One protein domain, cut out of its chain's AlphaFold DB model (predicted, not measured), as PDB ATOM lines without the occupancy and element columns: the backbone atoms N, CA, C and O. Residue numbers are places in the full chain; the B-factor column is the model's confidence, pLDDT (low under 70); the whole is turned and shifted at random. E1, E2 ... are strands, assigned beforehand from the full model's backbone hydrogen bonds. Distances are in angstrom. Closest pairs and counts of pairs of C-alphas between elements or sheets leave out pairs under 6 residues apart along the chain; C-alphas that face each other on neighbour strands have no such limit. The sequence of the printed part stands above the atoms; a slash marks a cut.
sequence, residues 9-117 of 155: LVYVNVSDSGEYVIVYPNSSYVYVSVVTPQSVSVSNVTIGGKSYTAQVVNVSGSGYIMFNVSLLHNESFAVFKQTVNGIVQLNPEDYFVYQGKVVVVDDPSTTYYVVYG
ATOM      1  N   LEU A   9     226.674 166.330 206.301       93.56
ATOM      2  CA  LEU A   9     228.079 165.974 206.165       93.56
ATOM      3  C   LEU A   9     228.182 164.556 205.599       93.56
ATOM      4  O   LEU A   9     227.664 163.607 206.188       93.56
ATOM      5  N   VAL A  10     228.866 164.405 204.470       94.06
ATOM      6  CA  VAL A  10     229.022 163.130 203.769       94.06
ATOM      7  C   VAL A  10     230.497 162.889 203.479       94.06
ATOM      8  O   VAL A  10     231.205 163.795 203.048       94.06
ATOM      9  N   TYR A  11     230.949 161.656 203.696       93.31
ATOM     10  CA  TYR A  11     232.220 161.178 203.164       93.31
ATOM     11  C   TYR A  11     231.969 160.527 201.806       93.31
ATOM     12  O   TYR A  11     231.247 159.533 201.712       93.31
ATOM     13  N   VAL A  12     232.542 161.101 200.755       92.12
ATOM     14  CA  VAL A  12     232.469 160.574 199.393       92.12
ATOM     15  C   VAL A  12     233.809 159.941 199.079       92.12
ATOM     16  O   VAL A  12     234.838 160.592 199.200       92.12
ATOM     17  N   ASN A  13     233.797 158.674 198.680       91.88
ATOM     18  CA  ASN A  13     234.991 157.943 198.286       91.88
ATOM     19  C   ASN A  13     234.818 157.447 196.847       91.88
ATOM     20  O   ASN A  13     233.842 156.766 196.531       91.88
ATOM     21  N   VAL A  14     235.752 157.836 195.989       85.88
ATOM     22  CA  VAL A  14     235.959 157.289 194.647       85.88
ATOM     23  C   VAL A  14     237.248 156.474 194.665       85.88
ATOM     24  O   VAL A  14     238.072 156.668 195.548       85.88
ATOM     25  N   SER A  15     237.429 155.575 193.697       80.50
ATOM     26  CA  SER A  15     238.400 154.467 193.711       80.50
ATOM     27  C   SER A  15     239.776 154.737 194.348       80.50
ATOM     28  O   SER A  15     240.301 153.837 194.996       80.50
ATOM     29  N   ASP A  16     240.326 155.952 194.220       81.75
ATOM     30  CA  ASP A  16     241.645 156.330 194.747       81.75
ATOM     31  C   ASP A  16     241.648 157.574 195.669       81.75
ATOM     32  O   ASP A  16     242.708 157.980 196.149       81.75
ATOM     33  N   SER A  17     240.500 158.211 195.936       85.12
ATOM     34  CA  SER A  17     240.421 159.408 196.788       85.12
ATOM     35  C   SER A  17     239.097 159.518 197.540       85.12
ATOM     36  O   SER A  17     238.032 159.162 197.044       85.12
ATOM     37  N   GLY A  18     239.156 160.040 198.764       88.88
ATOM     38  CA  GLY A  18     237.959 160.326 199.542       88.88
ATOM     39  C   GLY A  18     237.993 161.715 200.145       88.88
ATOM     40  O   GLY A  18     239.037 162.171 200.605       88.88
ATOM     41  N   GLU A  19     236.839 162.366 200.162       92.25
ATOM     42  CA  GLU A  19     236.672 163.737 200.624       92.25
ATOM     43  C   GLU A  19     235.417 163.873 201.480       92.25
ATOM     44  O   GLU A  19     234.435 163.144 201.314       92.25
ATOM     45  N   TYR A  20     235.446 164.830 202.403       95.00
ATOM     46  CA  TYR A  20     234.261 165.239 203.141       95.00
ATOM     47  C   TYR A  20     233.608 166.426 202.443       95.00
ATOM     48  O   TYR A  20     234.273 167.401 202.089       95.00
ATOM     49  N   VAL A  21     232.292 166.360 202.278       94.94
ATOM     50  CA  VAL A  21     231.480 167.437 201.712       94.94
ATOM     51  C   VAL A  21     230.275 167.713 202.596       94.94
ATOM     52  O   VAL A  21     229.694 166.799 203.179       94.94
ATOM     53  N   ILE A  22     229.876 168.979 202.670       93.25
ATOM     54  CA  ILE A  22     228.553 169.357 203.158       93.25
ATOM     55  C   ILE A  22     227.650 169.491 201.937       93.25
ATOM     56  O   ILE A  22     227.937 170.279 201.035       93.25
ATOM     57  N   VAL A  23     226.567 168.720 201.917       93.06
ATOM     58  CA  VAL A  23     225.550 168.739 200.864       93.06
ATOM     59  C   VAL A  23     224.323 169.483 201.370       93.06
ATOM     60  O   VAL A  23     223.779 169.165 202.430       93.06
ATOM     61  N   TYR A  24     223.879 170.470 200.598       90.44
ATOM     62  CA  TYR A  24     222.712 171.287 200.903       90.44
ATOM     63  C   TYR A  24     221.465 170.784 200.156       90.44
ATOM     64  O   TYR A  24     221.583 170.195 199.078       90.44
ATOM     65  N   PRO A  25     220.246 171.073 200.649       87.94
ATOM     66  CA  PRO A  25     219.001 170.613 200.020       87.94
ATOM     67  C   PRO A  25     218.763 171.133 198.596       87.94
ATOM     68  O   PRO A  25     217.987 170.553 197.848       87.94
ATOM     69  N   ASN A  26     219.425 172.224 198.206       88.19
ATOM     70  CA  ASN A  26     219.375 172.784 196.852       88.19
ATOM     71  C   ASN A  26     220.370 172.110 195.885       88.19
ATOM     72  O   ASN A  26     220.703 172.695 194.854       88.19
ATOM     73  N   SER A  27     220.894 170.935 196.245       86.19
ATOM     74  CA  SER A  27     221.909 170.179 195.499       86.19
ATOM     75  C   SER A  27     223.259 170.884 195.335       86.19
ATOM     76  O   SER A  27     224.113 170.411 194.589       86.19
ATOM     77  N   SER A  28     223.476 172.009 196.023       91.69
ATOM     78  CA  SER A  28     224.807 172.604 196.126       91.69
ATOM     79  C   SER A  28     225.621 171.891 197.198       91.69
ATOM     80  O   SER A  28     225.074 171.230 198.086       91.69
ATOM     81  N   TYR A  29     226.938 172.018 197.116       92.31
ATOM     82  CA  TYR A  29     227.842 171.407 198.073       92.31
ATOM     83  C   TYR A  29     229.042 172.308 198.339       92.31
ATOM     84  O   TYR A  29     229.350 173.215 197.561       92.31
ATOM     85  N   VAL A  30     229.723 172.053 199.451       93.12
ATOM     86  CA  VAL A  30     231.009 172.669 199.774       93.12
ATOM     87  C   VAL A  30     231.959 171.614 200.323       93.12
ATOM     88  O   VAL A  30     231.545 170.720 201.065       93.12
ATOM     89  N   TYR A  31     233.228 171.708 199.938       94.31
ATOM     90  CA  TYR A  31     234.279 170.850 200.471       94.31
ATOM     91  C   TYR A  31     234.554 171.173 201.936       94.31
ATOM     92  O   TYR A  31     234.525 172.337 202.342       94.31
ATOM     93  N   VAL A  32     234.858 170.132 202.704       95.69
ATOM     94  CA  VAL A  32     235.281 170.240 204.096       95.69
ATOM     95  C   VAL A  32     236.731 169.798 204.192       95.69
ATOM     96  O   VAL A  32     237.065 168.640 203.940       95.69
ATOM     97  N   SER A  33     237.599 170.727 204.575       95.00
ATOM     98  CA  SER A  33     239.010 170.434 204.786       95.00
ATOM     99  C   SER A  33     239.204 169.764 206.142       95.00
ATOM    100  O   SER A  33     238.869 170.337 207.179       95.00
ATOM    101  N   VAL A  34     239.754 168.552 206.162       95.06
ATOM    102  CA  VAL A  34     240.130 167.902 207.422       95.06
ATOM    103  C   VAL A  34     241.444 168.504 207.904       95.06
ATOM    104  O   VAL A  34     242.471 168.377 207.238       95.06
ATOM    105  N   VAL A  35     241.419 169.146 209.068       95.94
ATOM    106  CA  VAL A  35     242.576 169.821 209.656       95.94
ATOM    107  C   VAL A  35     242.958 169.196 210.991       95.94
ATOM    108  O   VAL A  35     242.116 168.787 211.794       95.94
ATOM    109  N   THR A  36     244.260 169.146 211.248       96.31
ATOM    110  CA  THR A  36     244.798 168.741 212.549       96.31
ATOM    111  C   THR A  36     244.912 169.975 213.443       96.31
ATOM    112  O   THR A  36     245.502 170.969 213.008       96.31
ATOM    113  N   PRO A  37     244.398 169.944 214.688       97.38
ATOM    114  CA  PRO A  37     244.615 171.035 215.629       97.38
ATOM    115  C   PRO A  37     246.101 171.345 215.819       97.38
ATOM    116  O   PRO A  37     246.910 170.446 216.045       97.38
ATOM    117  N   GLN A  38     246.457 172.627 215.759       97.62
ATOM    118  CA  GLN A  38     247.827 173.097 215.978       97.62
ATOM    119  C   GLN A  38     248.227 172.972 217.449       97.62
ATOM    120  O   GLN A  38     249.383 172.719 217.774       97.62
ATOM    121  N   SER A  39     247.264 173.171 218.351       97.81
ATOM    122  CA  SER A  39     247.433 172.935 219.781       97.81
ATOM    123  C   SER A  39     246.094 172.659 220.452       97.81
ATOM    124  O   SER A  39     245.049 173.146 220.017       97.81
ATOM    125  N   VAL A  40     246.153 171.887 221.535       98.19
ATOM    126  CA  VAL A  40     245.049 171.675 222.469       98.19
ATOM    127  C   VAL A  40     245.602 171.888 223.871       98.19
ATOM    128  O   VAL A  40     246.552 171.212 224.264       98.19
ATOM    129  N   SER A  41     245.029 172.819 224.623       98.25
ATOM    130  CA  SER A  41     245.381 173.060 226.026       98.25
ATOM    131  C   SER A  41     244.135 173.034 226.902       98.25
ATOM    132  O   SER A  41     243.022 173.178 226.408       98.25
ATOM    133  N   VAL A  42     244.306 172.818 228.205       98.31
ATOM    134  CA  VAL A  42     243.201 172.853 229.173       98.31
ATOM    135  C   VAL A  42     243.295 174.145 229.972       98.31
ATOM    136  O   VAL A  42     244.357 174.469 230.504       98.31
ATOM    137  N   SER A  43     242.198 174.893 230.052       97.44
ATOM    138  CA  SER A  43     242.119 176.129 230.830       97.44
ATOM    139  C   SER A  43     240.705 176.368 231.362       97.44
ATOM    140  O   SER A  43     239.768 175.638 231.032       97.44
ATOM    141  N   ASN A  44     240.555 177.386 232.210       96.69
ATOM    142  CA  ASN A  44     239.247 177.837 232.666       96.69
ATOM    143  C   ASN A  44     238.760 179.010 231.813       96.69
ATOM    144  O   ASN A  44     239.494 179.970 231.579       96.69
ATOM    145  N   VAL A  45     237.499 178.947 231.399       95.94
ATOM    146  CA  VAL A  45     236.811 179.950 230.583       95.94
ATOM    147  C   VAL A  45     235.549 180.411 231.302       95.94
ATOM    148  O   VAL A  45     234.835 179.614 231.909       95.94
ATOM    149  N   THR A  46     235.277 181.714 231.251       94.44
ATOM    150  CA  THR A  46     234.095 182.309 231.884       94.44
ATOM    151  C   THR A  46     232.994 182.520 230.851       94.44
ATOM    152  O   THR A  46     233.158 183.314 229.929       94.44
ATOM    153  N   ILE A  47     231.854 181.848 231.032       92.50
ATOM    154  CA  ILE A  47     230.667 181.955 230.168       92.50
ATOM    155  C   ILE A  47     229.472 182.319 231.040       92.50
ATOM    156  O   ILE A  47     229.170 181.627 232.012       92.50
ATOM    157  N   GLY A  48     228.802 183.433 230.728       88.25
ATOM    158  CA  GLY A  48     227.658 183.909 231.517       88.25
ATOM    159  C   GLY A  48     227.993 184.155 232.996       88.25
ATOM    160  O   GLY A  48     227.167 183.894 233.862       88.25
ATOM    161  N   GLY A  49     229.224 184.587 233.301       90.62
ATOM    162  CA  GLY A  49     229.690 184.846 234.669       90.62
ATOM    163  C   GLY A  49     230.100 183.608 235.478       90.62
ATOM    164  O   GLY A  49     230.590 183.759 236.593       90.62
ATOM    165  N   LYS A  50     229.961 182.393 234.929       93.94
ATOM    166  CA  LYS A  50     230.416 181.146 235.562       93.94
ATOM    167  C   LYS A  50     231.688 180.633 234.892       93.94
ATOM    168  O   LYS A  50     231.813 180.689 233.672       93.94
ATOM    169  N   SER A  51     232.625 180.142 235.701       95.88
ATOM    170  CA  SER A  51     233.864 179.527 235.222       95.88
ATOM    171  C   SER A  51     233.654 178.041 234.933       95.88
ATOM    172  O   SER A  51     233.029 177.340 235.731       95.88
ATOM    173  N   TYR A  52     234.175 177.583 233.800       97.19
ATOM    174  CA  TYR A  52     234.115 176.204 233.331       97.19
ATOM    175  C   TYR A  52     235.500 175.745 232.888       97.19
ATOM    176  O   TYR A  52     236.254 176.525 232.304       97.19
ATOM    177  N   THR A  53     235.810 174.471 233.102       97.62
ATOM    178  CA  THR A  53     236.976 173.837 232.484       97.62
ATOM    179  C   THR A  53     236.699 173.607 231.004       97.62
ATOM    180  O   THR A  53     235.629 173.123 230.627       97.62
ATOM    181  N   ALA A  54     237.664 173.945 230.153       98.06
ATOM    182  CA  ALA A  54     237.565 173.724 228.722       98.06
ATOM    183  C   ALA A  54     238.881 173.269 228.102       98.06
ATOM    184  O   ALA A  54     239.967 173.621 228.564       98.06
ATOM    185  N   GLN A  55     238.763 172.529 227.001       98.44
ATOM    186  CA  GLN A  55     239.860 172.373 226.054       98.44
ATOM    187  C   GLN A  55     239.835 173.540 225.070       98.44
ATOM    188  O   GLN A  55     238.866 173.696 224.330       98.44
ATOM    189  N   VAL A  56     240.900 174.336 225.054       98.25
ATOM    190  CA  VAL A  56     241.145 175.382 224.059       98.25
ATOM    191  C   VAL A  56     241.869 174.746 222.882       98.25
ATOM    192  O   VAL A  56     242.985 174.247 223.026       98.25
ATOM    193  N   VAL A  57     241.223 174.748 221.724       98.38
ATOM    194  CA  VAL A  57     241.692 174.098 220.503       98.38
ATOM    195  C   VAL A  57     242.022 175.178 219.483       98.38
ATOM    196  O   VAL A  57     241.126 175.879 219.020       98.38
ATOM    197  N   ASN A  58     243.298 175.317 219.129       97.88
ATOM    198  CA  ASN A  58     243.704 176.216 218.055       97.88
ATOM    199  C   ASN A  58     243.820 175.444 216.750       97.88
ATOM    200  O   ASN A  58     244.497 174.411 216.684       97.88
ATOM    201  N   VAL A  59     243.177 175.959 215.713       96.62
ATOM    202  CA  VAL A  59     243.128 175.342 214.390       96.62
ATOM    203  C   VAL A  59     243.498 176.369 213.328       96.62
ATOM    204  O   VAL A  59     243.331 177.572 213.511       96.62
ATOM    205  N   SER A  60     244.013 175.883 212.204       93.62
ATOM    206  CA  SER A  60     244.290 176.707 211.035       93.62
ATOM    207  C   SER A  60     243.756 176.001 209.802       93.62
ATOM    208  O   SER A  60     244.040 174.826 209.573       93.62
ATOM    209  N   GLY A  61     242.955 176.723 209.033       89.38
ATOM    210  CA  GLY A  61     242.328 176.251 207.812       89.38
ATOM    211  C   GLY A  61     241.492 177.363 207.188       89.38
ATOM    212  O   GLY A  61     241.307 178.426 207.782       89.38
ATOM    213  N   SER A  62     241.018 177.128 205.973       89.31
ATOM    214  CA  SER A  62     240.167 178.048 205.223       89.31
ATOM    215  C   SER A  62     238.942 177.307 204.693       89.31
ATOM    216  O   SER A  62     238.999 176.103 204.444       89.31
ATOM    217  N   GLY A  63     237.830 178.030 204.524       90.75
ATOM    218  CA  GLY A  63     236.541 177.401 204.219       90.75
ATOM    219  C   GLY A  63     236.075 176.468 205.341       90.75
ATOM    220  O   GLY A  63     236.616 176.507 206.439       90.75
ATOM    221  N   TYR A  64     235.074 175.629 205.082       94.12
ATOM    222  CA  TYR A  64     234.612 174.685 206.099       94.12
ATOM    223  C   TYR A  64     235.731 173.722 206.490       94.12
ATOM    224  O   TYR A  64     236.362 173.101 205.631       94.12
ATOM    225  N   ILE A  65     235.957 173.593 207.792       95.94
ATOM    226  CA  ILE A  65     236.961 172.693 208.348       95.94
ATOM    227  C   ILE A  65     236.302 171.597 209.171       95.94
ATOM    228  O   ILE A  65     235.246 171.800 209.764       95.94
ATOM    229  N   MET A  66     236.966 170.449 209.240       96.62
ATOM    230  CA  MET A  66     236.677 169.393 210.193       96.62
ATOM    231  C   MET A  66     237.924 169.091 211.004       96.62
ATOM    232  O   MET A  66     238.983 168.818 210.445       96.62
ATOM    233  N   PHE A  67     237.792 169.065 212.321       97.50
ATOM    234  CA  PHE A  67     238.854 168.611 213.212       97.50
ATOM    235  C   PHE A  67     238.273 167.774 214.344       97.50
ATOM    236  O   PHE A  67     237.061 167.721 214.546       97.50
ATOM    237  N   ASN A  68     239.145 167.094 215.085       97.81
ATOM    238  CA  ASN A  68     238.736 166.365 216.273       97.81
ATOM    239  C   ASN A  68     239.687 166.583 217.443       97.81
ATOM    240  O   ASN A  68     240.878 166.834 217.264       97.81
ATOM    241  N   VAL A  69     239.138 166.448 218.646       97.81
ATOM    242  CA  VAL A  69     239.874 166.478 219.908       97.81
ATOM    243  C   VAL A  69     239.376 165.349 220.806       97.81
ATOM    244  O   VAL A  69     238.181 165.065 220.860       97.81
ATOM    245  N   SER A  70     240.294 164.665 221.489       98.00
ATOM    246  CA  SER A  70     239.934 163.627 222.458       98.00
ATOM    247  C   SER A  70     239.190 164.239 223.639       98.00
ATOM    248  O   SER A  70     239.640 165.250 224.185       98.00
ATOM    249  N   LEU A  71     238.087 163.611 224.049       96.00
ATOM    250  CA  LEU A  71     237.336 164.034 225.226       96.00
ATOM    251  C   LEU A  71     238.227 163.996 226.472       96.00
ATOM    252  O   LEU A  71     238.916 163.010 226.731       96.00
ATOM    253  N   LEU A  72     238.190 165.078 227.245       95.56
ATOM    254  CA  LEU A  72     238.858 165.190 228.537       95.56
ATOM    255  C   LEU A  72     238.045 164.495 229.636       95.56
ATOM    256  O   LEU A  72     238.603 163.806 230.489       95.56
ATOM    257  N   HIS A  73     236.724 164.665 229.597       91.94
ATOM    258  CA  HIS A  73     235.780 164.114 230.561       91.94
ATOM    259  C   HIS A  73     234.593 163.475 229.844       91.94
ATOM    260  O   HIS A  73     234.188 163.912 228.767       91.94
ATOM    261  N   ASN A  74     234.028 162.439 230.460       89.94
ATOM    262  CA  ASN A  74     232.794 161.810 229.999       89.94
ATOM    263  C   ASN A  74     231.590 162.461 230.698       89.94
ATOM    264  O   ASN A  74     230.966 161.861 231.570       89.94
ATOM    265  N   GLU A  75     231.326 163.723 230.363       91.38
ATOM    266  CA  GLU A  75     230.222 164.515 230.912       91.38
ATOM    267  C   GLU A  75     229.592 165.418 229.843       91.38
ATOM    268  O   GLU A  75     230.041 165.446 228.696       91.38
ATOM    269  N   SER A  76     228.538 166.157 230.204       93.12
ATOM    270  CA  SER A  76     227.918 167.129 229.297       93.12
ATOM    271  C   SER A  76     228.911 168.217 228.901       93.12
ATOM    272  O   SER A  76     229.589 168.778 229.765       93.12
ATOM    273  N   PHE A  77     228.940 168.573 227.623       95.75
ATOM    274  CA  PHE A  77     229.755 169.667 227.118       95.75
ATOM    275  C   PHE A  77     229.008 170.446 226.034       95.75
ATOM    276  O   PHE A  77     228.034 169.961 225.460       95.75
ATOM    277  N   ALA A  78     229.506 171.641 225.734       96.62
ATOM    278  CA  ALA A  78     229.140 172.394 224.543       96.62
ATOM    279  C   ALA A  78     230.400 172.938 223.865       96.62
ATOM    280  O   ALA A  78     231.411 173.198 224.524       96.62
ATOM    281  N   VAL A  79     230.339 173.101 222.544       97.19
ATOM    282  CA  VAL A  79     231.439 173.675 221.765       97.19
ATOM    283  C   VAL A  79     231.163 175.146 221.492       97.19
ATOM    284  O   VAL A  79     230.054 175.534 221.129       97.19
ATOM    285  N   PHE A  80     232.188 175.970 221.666       97.31
ATOM    286  CA  PHE A  80     232.165 177.393 221.362       97.31
ATOM    287  C   PHE A  80     233.307 177.740 220.412       97.31
ATOM    288  O   PHE A  80     234.327 177.050 220.381       97.31
ATOM    289  N   LYS A  81     233.173 178.854 219.698       96.31
ATOM    290  CA  LYS A  81     234.252 179.472 218.927       96.31
ATOM    291  C   LYS A  81     234.549 180.882 219.406       96.31
ATOM    292  O   LYS A  81     233.654 181.616 219.827       96.31
ATOM    293  N   GLN A  82     235.814 181.275 219.311       95.75
ATOM    294  CA  GLN A  82     236.205 182.669 219.454       95.75
ATOM    295  C   GLN A  82     235.781 183.436 218.199       95.75
ATOM    296  O   GLN A  82     236.032 183.008 217.076       95.75
ATOM    297  N   THR A  83     235.175 184.599 218.382       92.94
ATOM    298  CA  THR A  83     234.889 185.559 217.312       92.94
ATOM    299  C   THR A  83     235.438 186.929 217.700       92.94
ATOM    300  O   THR A  83     235.861 187.144 218.841       92.94
ATOM    301  N   VAL A  84     235.385 187.891 216.778       90.62
ATOM    302  CA  VAL A  84     235.712 189.297 217.077       90.62
ATOM    303  C   VAL A  84     234.820 189.897 218.172       90.62
ATOM    304  O   VAL A  84     235.243 190.811 218.868       90.62
ATOM    305  N   ASN A  85     233.615 189.347 218.365       90.12
ATOM    306  CA  ASN A  85     232.632 189.810 219.348       90.12
ATOM    307  C   ASN A  85     232.662 189.000 220.657       90.12
ATOM    308  O   ASN A  85     231.800 189.185 221.512       90.12
ATOM    309  N   GLY A  86     233.633 188.095 220.818       91.69
ATOM    310  CA  GLY A  86     233.746 187.213 221.978       91.69
ATOM    311  C   GLY A  86     233.454 185.748 221.659       91.69
ATOM    312  O   GLY A  86     233.497 185.323 220.504       91.69
ATOM    313  N   ILE A  87     233.195 184.969 222.708       93.62
ATOM    314  CA  ILE A  87     232.968 183.524 222.629       93.62
ATOM    315  C   ILE A  87     231.500 183.266 222.278       93.62
ATOM    316  O   ILE A  87     230.604 183.688 223.007       93.62
ATOM    317  N   VAL A  88     231.260 182.566 221.171       93.94
ATOM    318  CA  VAL A  88     229.920 182.241 220.661       93.94
ATOM    319  C   VAL A  88     229.755 180.731 220.633       93.94
ATOM    320  O   VAL A  88     230.661 180.012 220.218       93.94
ATOM    321  N   GLN A  89     228.609 180.247 221.094       94.81
ATOM    322  CA  GLN A  89     228.308 178.823 221.074       94.81
ATOM    323  C   GLN A  89     228.065 178.343 219.637       94.81
ATOM    324  O   GLN A  89     227.370 179.021 218.882       94.81
ATOM    325  N   LEU A  90     228.620 177.187 219.272       94.44
ATOM    326  CA  LEU A  90     228.264 176.506 218.028       94.44
ATOM    327  C   LEU A  90     226.884 175.861 218.144       94.44
ATOM    328  O   LEU A  90     226.440 175.519 219.248       94.44
ATOM    329  N   ASN A  91     226.227 175.641 217.006       91.25
ATOM    330  CA  ASN A  91     224.994 174.871 217.026       91.25
ATOM    331  C   ASN A  91     225.317 173.423 217.428       91.25
ATOM    332  O   ASN A  91     226.377 172.910 217.061       91.25
ATOM    333  N   PRO A  92     224.445 172.744 218.193       90.44
ATOM    334  CA  PRO A  92     224.640 171.340 218.555       90.44
ATOM    335  C   PRO A  92     224.835 170.401 217.358       90.44
ATOM    336  O   PRO A  92     225.396 169.326 217.518       90.44
ATOM    337  N   GLU A  93     224.372 170.796 216.172       90.44
ATOM    338  CA  GLU A  93     224.498 170.052 214.921       90.44
ATOM    339  C   GLU A  93     225.868 170.231 214.235       90.44
ATOM    340  O   GLU A  93     226.219 169.433 213.367       90.44
ATOM    341  N   ASP A  94     226.663 171.225 214.646       93.50
ATOM    342  CA  ASP A  94     227.991 171.530 214.086       93.50
ATOM    343  C   ASP A  94     229.105 170.669 214.720       93.50
ATOM    344  O   ASP A  94     230.288 170.785 214.392       93.50
ATOM    345  N   TYR A  95     228.762 169.795 215.668       95.56
ATOM    346  CA  TYR A  95     229.707 168.875 216.289       95.56
ATOM    347  C   TYR A  95     229.025 167.603 216.788       95.56
ATOM    348  O   TYR A  95     227.846 167.575 217.121       95.56
ATOM    349  N   PHE A  96     229.788 166.521 216.874       95.31
ATOM    350  CA  PHE A  96     229.300 165.236 217.363       95.31
ATOM    351  C   PHE A  96     230.419 164.448 218.038       95.31
ATOM    352  O   PHE A  96     231.605 164.728 217.860       95.31
ATOM    353  N   VAL A  97     230.050 163.440 218.829       96.19
ATOM    354  CA  VAL A  97     231.019 162.530 219.447       96.19
ATOM    355  C   VAL A  97     231.174 161.287 218.585       96.19
ATOM    356  O   VAL A  97     230.199 160.597 218.294       96.19
ATOM    357  N   TYR A  98     232.411 160.960 218.226       94.69
ATOM    358  CA  TYR A  98     232.749 159.725 217.529       94.69
ATOM    359  C   TYR A  98     234.000 159.103 218.149       94.69
ATOM    360  O   TYR A  98     235.047 159.741 218.231       94.69
ATOM    361  N   GLN A  99     233.880 157.859 218.623       95.25
ATOM    362  CA  GLN A  99     234.976 157.094 219.242       95.25
ATOM    363  C   GLN A  99     235.737 157.858 220.348       95.25
ATOM    364  O   GLN A  99     236.965 157.889 220.374       95.25
ATOM    365  N   GLY A 100     235.009 158.506 221.265       95.19
ATOM    366  CA  GLY A 100     235.612 159.243 222.384       95.19
ATOM    367  C   GLY A 100     236.254 160.581 221.996       95.19
ATOM    368  O   GLY A 100     236.965 161.180 222.800       95.19
ATOM    369  N   LYS A 101     236.011 161.058 220.774       97.19
ATOM    370  CA  LYS A 101     236.473 162.358 220.295       97.19
ATOM    371  C   LYS A 101     235.299 163.259 219.971       97.19
ATOM    372  O   LYS A 101     234.307 162.795 219.415       97.19
ATOM    373  N   VAL A 102     235.443 164.544 220.266       97.81
ATOM    374  CA  VAL A 102     234.563 165.584 219.733       97.81
ATOM    375  C   VAL A 102     235.051 165.906 218.331       97.81
ATOM    376  O   VAL A 102     236.194 166.328 218.165       97.81
ATOM    377  N   VAL A 103     234.206 165.667 217.336       97.81
ATOM    378  CA  VAL A 103     234.414 166.067 215.945       97.81
ATOM    379  C   VAL A 103     233.635 167.354 215.724       97.81
ATOM    380  O   VAL A 103     232.446 167.397 216.024       97.81
ATOM    381  N   VAL A 104     234.302 168.393 215.232       97.44
ATOM    382  CA  VAL A 104     233.712 169.713 214.971       97.44
ATOM    383  C   VAL A 104     233.770 169.983 213.477       97.44
ATOM    384  O   VAL A 104     234.806 169.725 212.861       97.44
ATOM    385  N   VAL A 105     232.678 170.501 212.917       96.06
ATOM    386  CA  VAL A 105     232.557 170.930 211.522       96.06
ATOM    387  C   VAL A 105     231.966 172.330 211.489       96.06
ATOM    388  O   VAL A 105     230.821 172.525 211.870       96.06
ATOM    389  N   ASP A 106     232.743 173.310 211.041       93.81
ATOM    390  CA  ASP A 106     232.341 174.717 211.120       93.81
ATOM    391  C   ASP A 106     233.054 175.567 210.060       93.81
ATOM    392  O   ASP A 106     234.054 175.140 209.467       93.81
ATOM    393  N   ASP A 107     232.551 176.784 209.836       88.06
ATOM    394  CA  ASP A 107     233.347 177.828 209.196       88.06
ATOM    395  C   ASP A 107     234.485 178.256 210.143       88.06
ATOM    396  O   ASP A 107     234.304 178.337 211.357       88.06
ATOM    397  N   PRO A 108     235.713 178.430 209.642       81.25
ATOM    398  CA  PRO A 108     236.887 178.300 210.479       81.25
ATOM    399  C   PRO A 108     237.053 179.547 211.347       81.25
ATOM    400  O   PRO A 108     237.203 180.663 210.849       81.25
ATOM    401  N   SER A 109     237.105 179.340 212.659       89.81
ATOM    402  CA  SER A 109     237.739 180.254 213.606       89.81
ATOM    403  C   SER A 109     239.162 179.784 213.914       89.81
ATOM    404  O   SER A 109     239.511 178.624 213.710       89.81
ATOM    405  N   THR A 110     240.001 180.671 214.441       92.81
ATOM    406  CA  THR A 110     241.344 180.305 214.911       92.81
ATOM    407  C   THR A 110     241.292 179.496 216.210       92.81
ATOM    408  O   THR A 110     242.188 178.694 216.471       92.81
ATOM    409  N   THR A 111     240.251 179.686 217.029       97.44
ATOM    410  CA  THR A 111     240.179 179.113 218.381       97.44
ATOM    411  C   THR A 111     238.778 178.610 218.709       97.44
ATOM    412  O   THR A 111     237.792 179.341 218.598       97.44
ATOM    413  N   TYR A 112     238.718 177.373 219.191       98.19
ATOM    414  CA  TYR A 112     237.519 176.694 219.667       98.19
ATOM    415  C   TYR A 112     237.667 176.282 221.130       98.19
ATOM    416  O   TYR A 112     238.777 176.116 221.636       98.19
ATOM    417  N   TYR A 113     236.539 176.090 221.805       98.19
ATOM    418  CA  TYR A 113     236.471 175.683 223.203       98.19
ATOM    419  C   TYR A 113     235.508 174.512 223.341       98.19
ATOM    420  O   TYR A 113     234.323 174.664 223.057       98.19
ATOM    421  N   VAL A 114     235.990 173.364 223.812       98.00
ATOM    422  CA  VAL A 114     235.118 172.284 224.295       98.00
ATOM    423  C   VAL A 114     234.928 172.504 225.786       98.00
ATOM    424  O   VAL A 114     235.862 172.292 226.557       98.00
ATOM    425  N   VAL A 115     233.757 172.999 226.180       97.88
ATOM    426  CA  VAL A 115     233.470 173.466 227.541       97.88
ATOM    427  C   VAL A 115     232.674 172.411 228.288       97.88
ATOM    428  O   VAL A 115     231.547 172.095 227.909       97.88
ATOM    429  N   TYR A 116     233.256 171.887 229.360       97.06
ATOM    430  CA  TYR A 116     232.707 170.780 230.134       97.06
ATOM    431  C   TYR A 116     231.802 171.256 231.275       97.06
ATOM    432  O   TYR A 116     231.943 172.369 231.786       97.06
ATOM    433  N   GLY A 117     230.827 170.426 231.650       93.81
ATOM    434  CA  GLY A 117     229.802 170.759 232.644       93.81
ATOM    435  C   GLY A 117     228.832 171.859 232.189       93.81
ATOM    436  O   GLY A 117     228.057 172.377 232.998       93.81
TER     437      GLY A 117
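This is residues 9 to 117 of the 155 residues of an uncharacterized protein of Sulfolobus sp. SCGC AB-777_G06 (UniProt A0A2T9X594). Two strongly twisted sheets make a sandwich, only partly face to face: E6, E10 and E9 of the larger sheet cross the five-stranded sheet E4 E5 E11 E7 E8, while E1, E2 and E3 carry the larger sheet on beyond it. The hairpin E1 and E2 makes one end of the long axis, where residues 13 to 18 stick out, and the turn of the hairpin E4 and E5 makes the other. The printed part has 109 residues, all strand by class, with E1 to E11 in order along the chain and no named helix. The six-stranded sheet, E1 E2 E3 E6 E10 E9, is mixed and curled like part of a barrel; the other is antiparallel. The whole is compact, with a radius of gyration of the C-alphas of 14.7 A, yet elongated, spanning 48 by 30 by 24 A.

Begin with the larger sheet: E1 (residues 9 to 14), E2 (17 to 23), E3 (29 to 34), E6 (65 to 70), E10 (101 to 106) and E9 (95 to 98), in that order across it. E1 E2 E3 is a meander, each strand the antiparallel neighbour of the one before; look for N 10 and O 21 at 2.8 A, and N 22 and O 30 at 2.9 A. E3 is staggered, pairing with E2 over residues 29 to 32 and with parallel E6 over 33 to 34, where N 66 and O 33 are 2.8 A apart. E10 is antiparallel to E6, with N 104 and O 67 at 2.9 A, and forms a hairpin with E9, with N 103 and O 96 at 2.8 A. The second sheet runs E4 (39 to 47), E5 (50 to 58), E11 (111 to 116), E7 (77 to 83), E8 (86 to 89); across it find N 54 and O 43, N 57 and O 112, N 113 and O 80, and N 81 and O 88, each at 2.8 A. The strands of the two sheets stand at 87 degrees; the closest C-alphas of E7 and E9, Val 79 and Tyr 95, are 7.5 A apart.

Find C-alpha 9 at (228.079, 165.974, 206.165), where E1 begins. E5 is 22.5 A long and bends by 64 degrees at residue 53; E4, 21.7 A, bends by 69 degrees at residue 42. E7 measures 19.4 A and E2 18.0 A. E11 ends at C-alpha 116, (232.707, 170.780, 230.134).

The C-alphas farthest apart, Ser 15 and Gly 49, are 51.7 A apart. The printed part has no cut and no long link; E5 to E6 and E6 to E7 are short, the others tight. Mean pLDDT of the printed part is 94.0, and no printed residue is under 70.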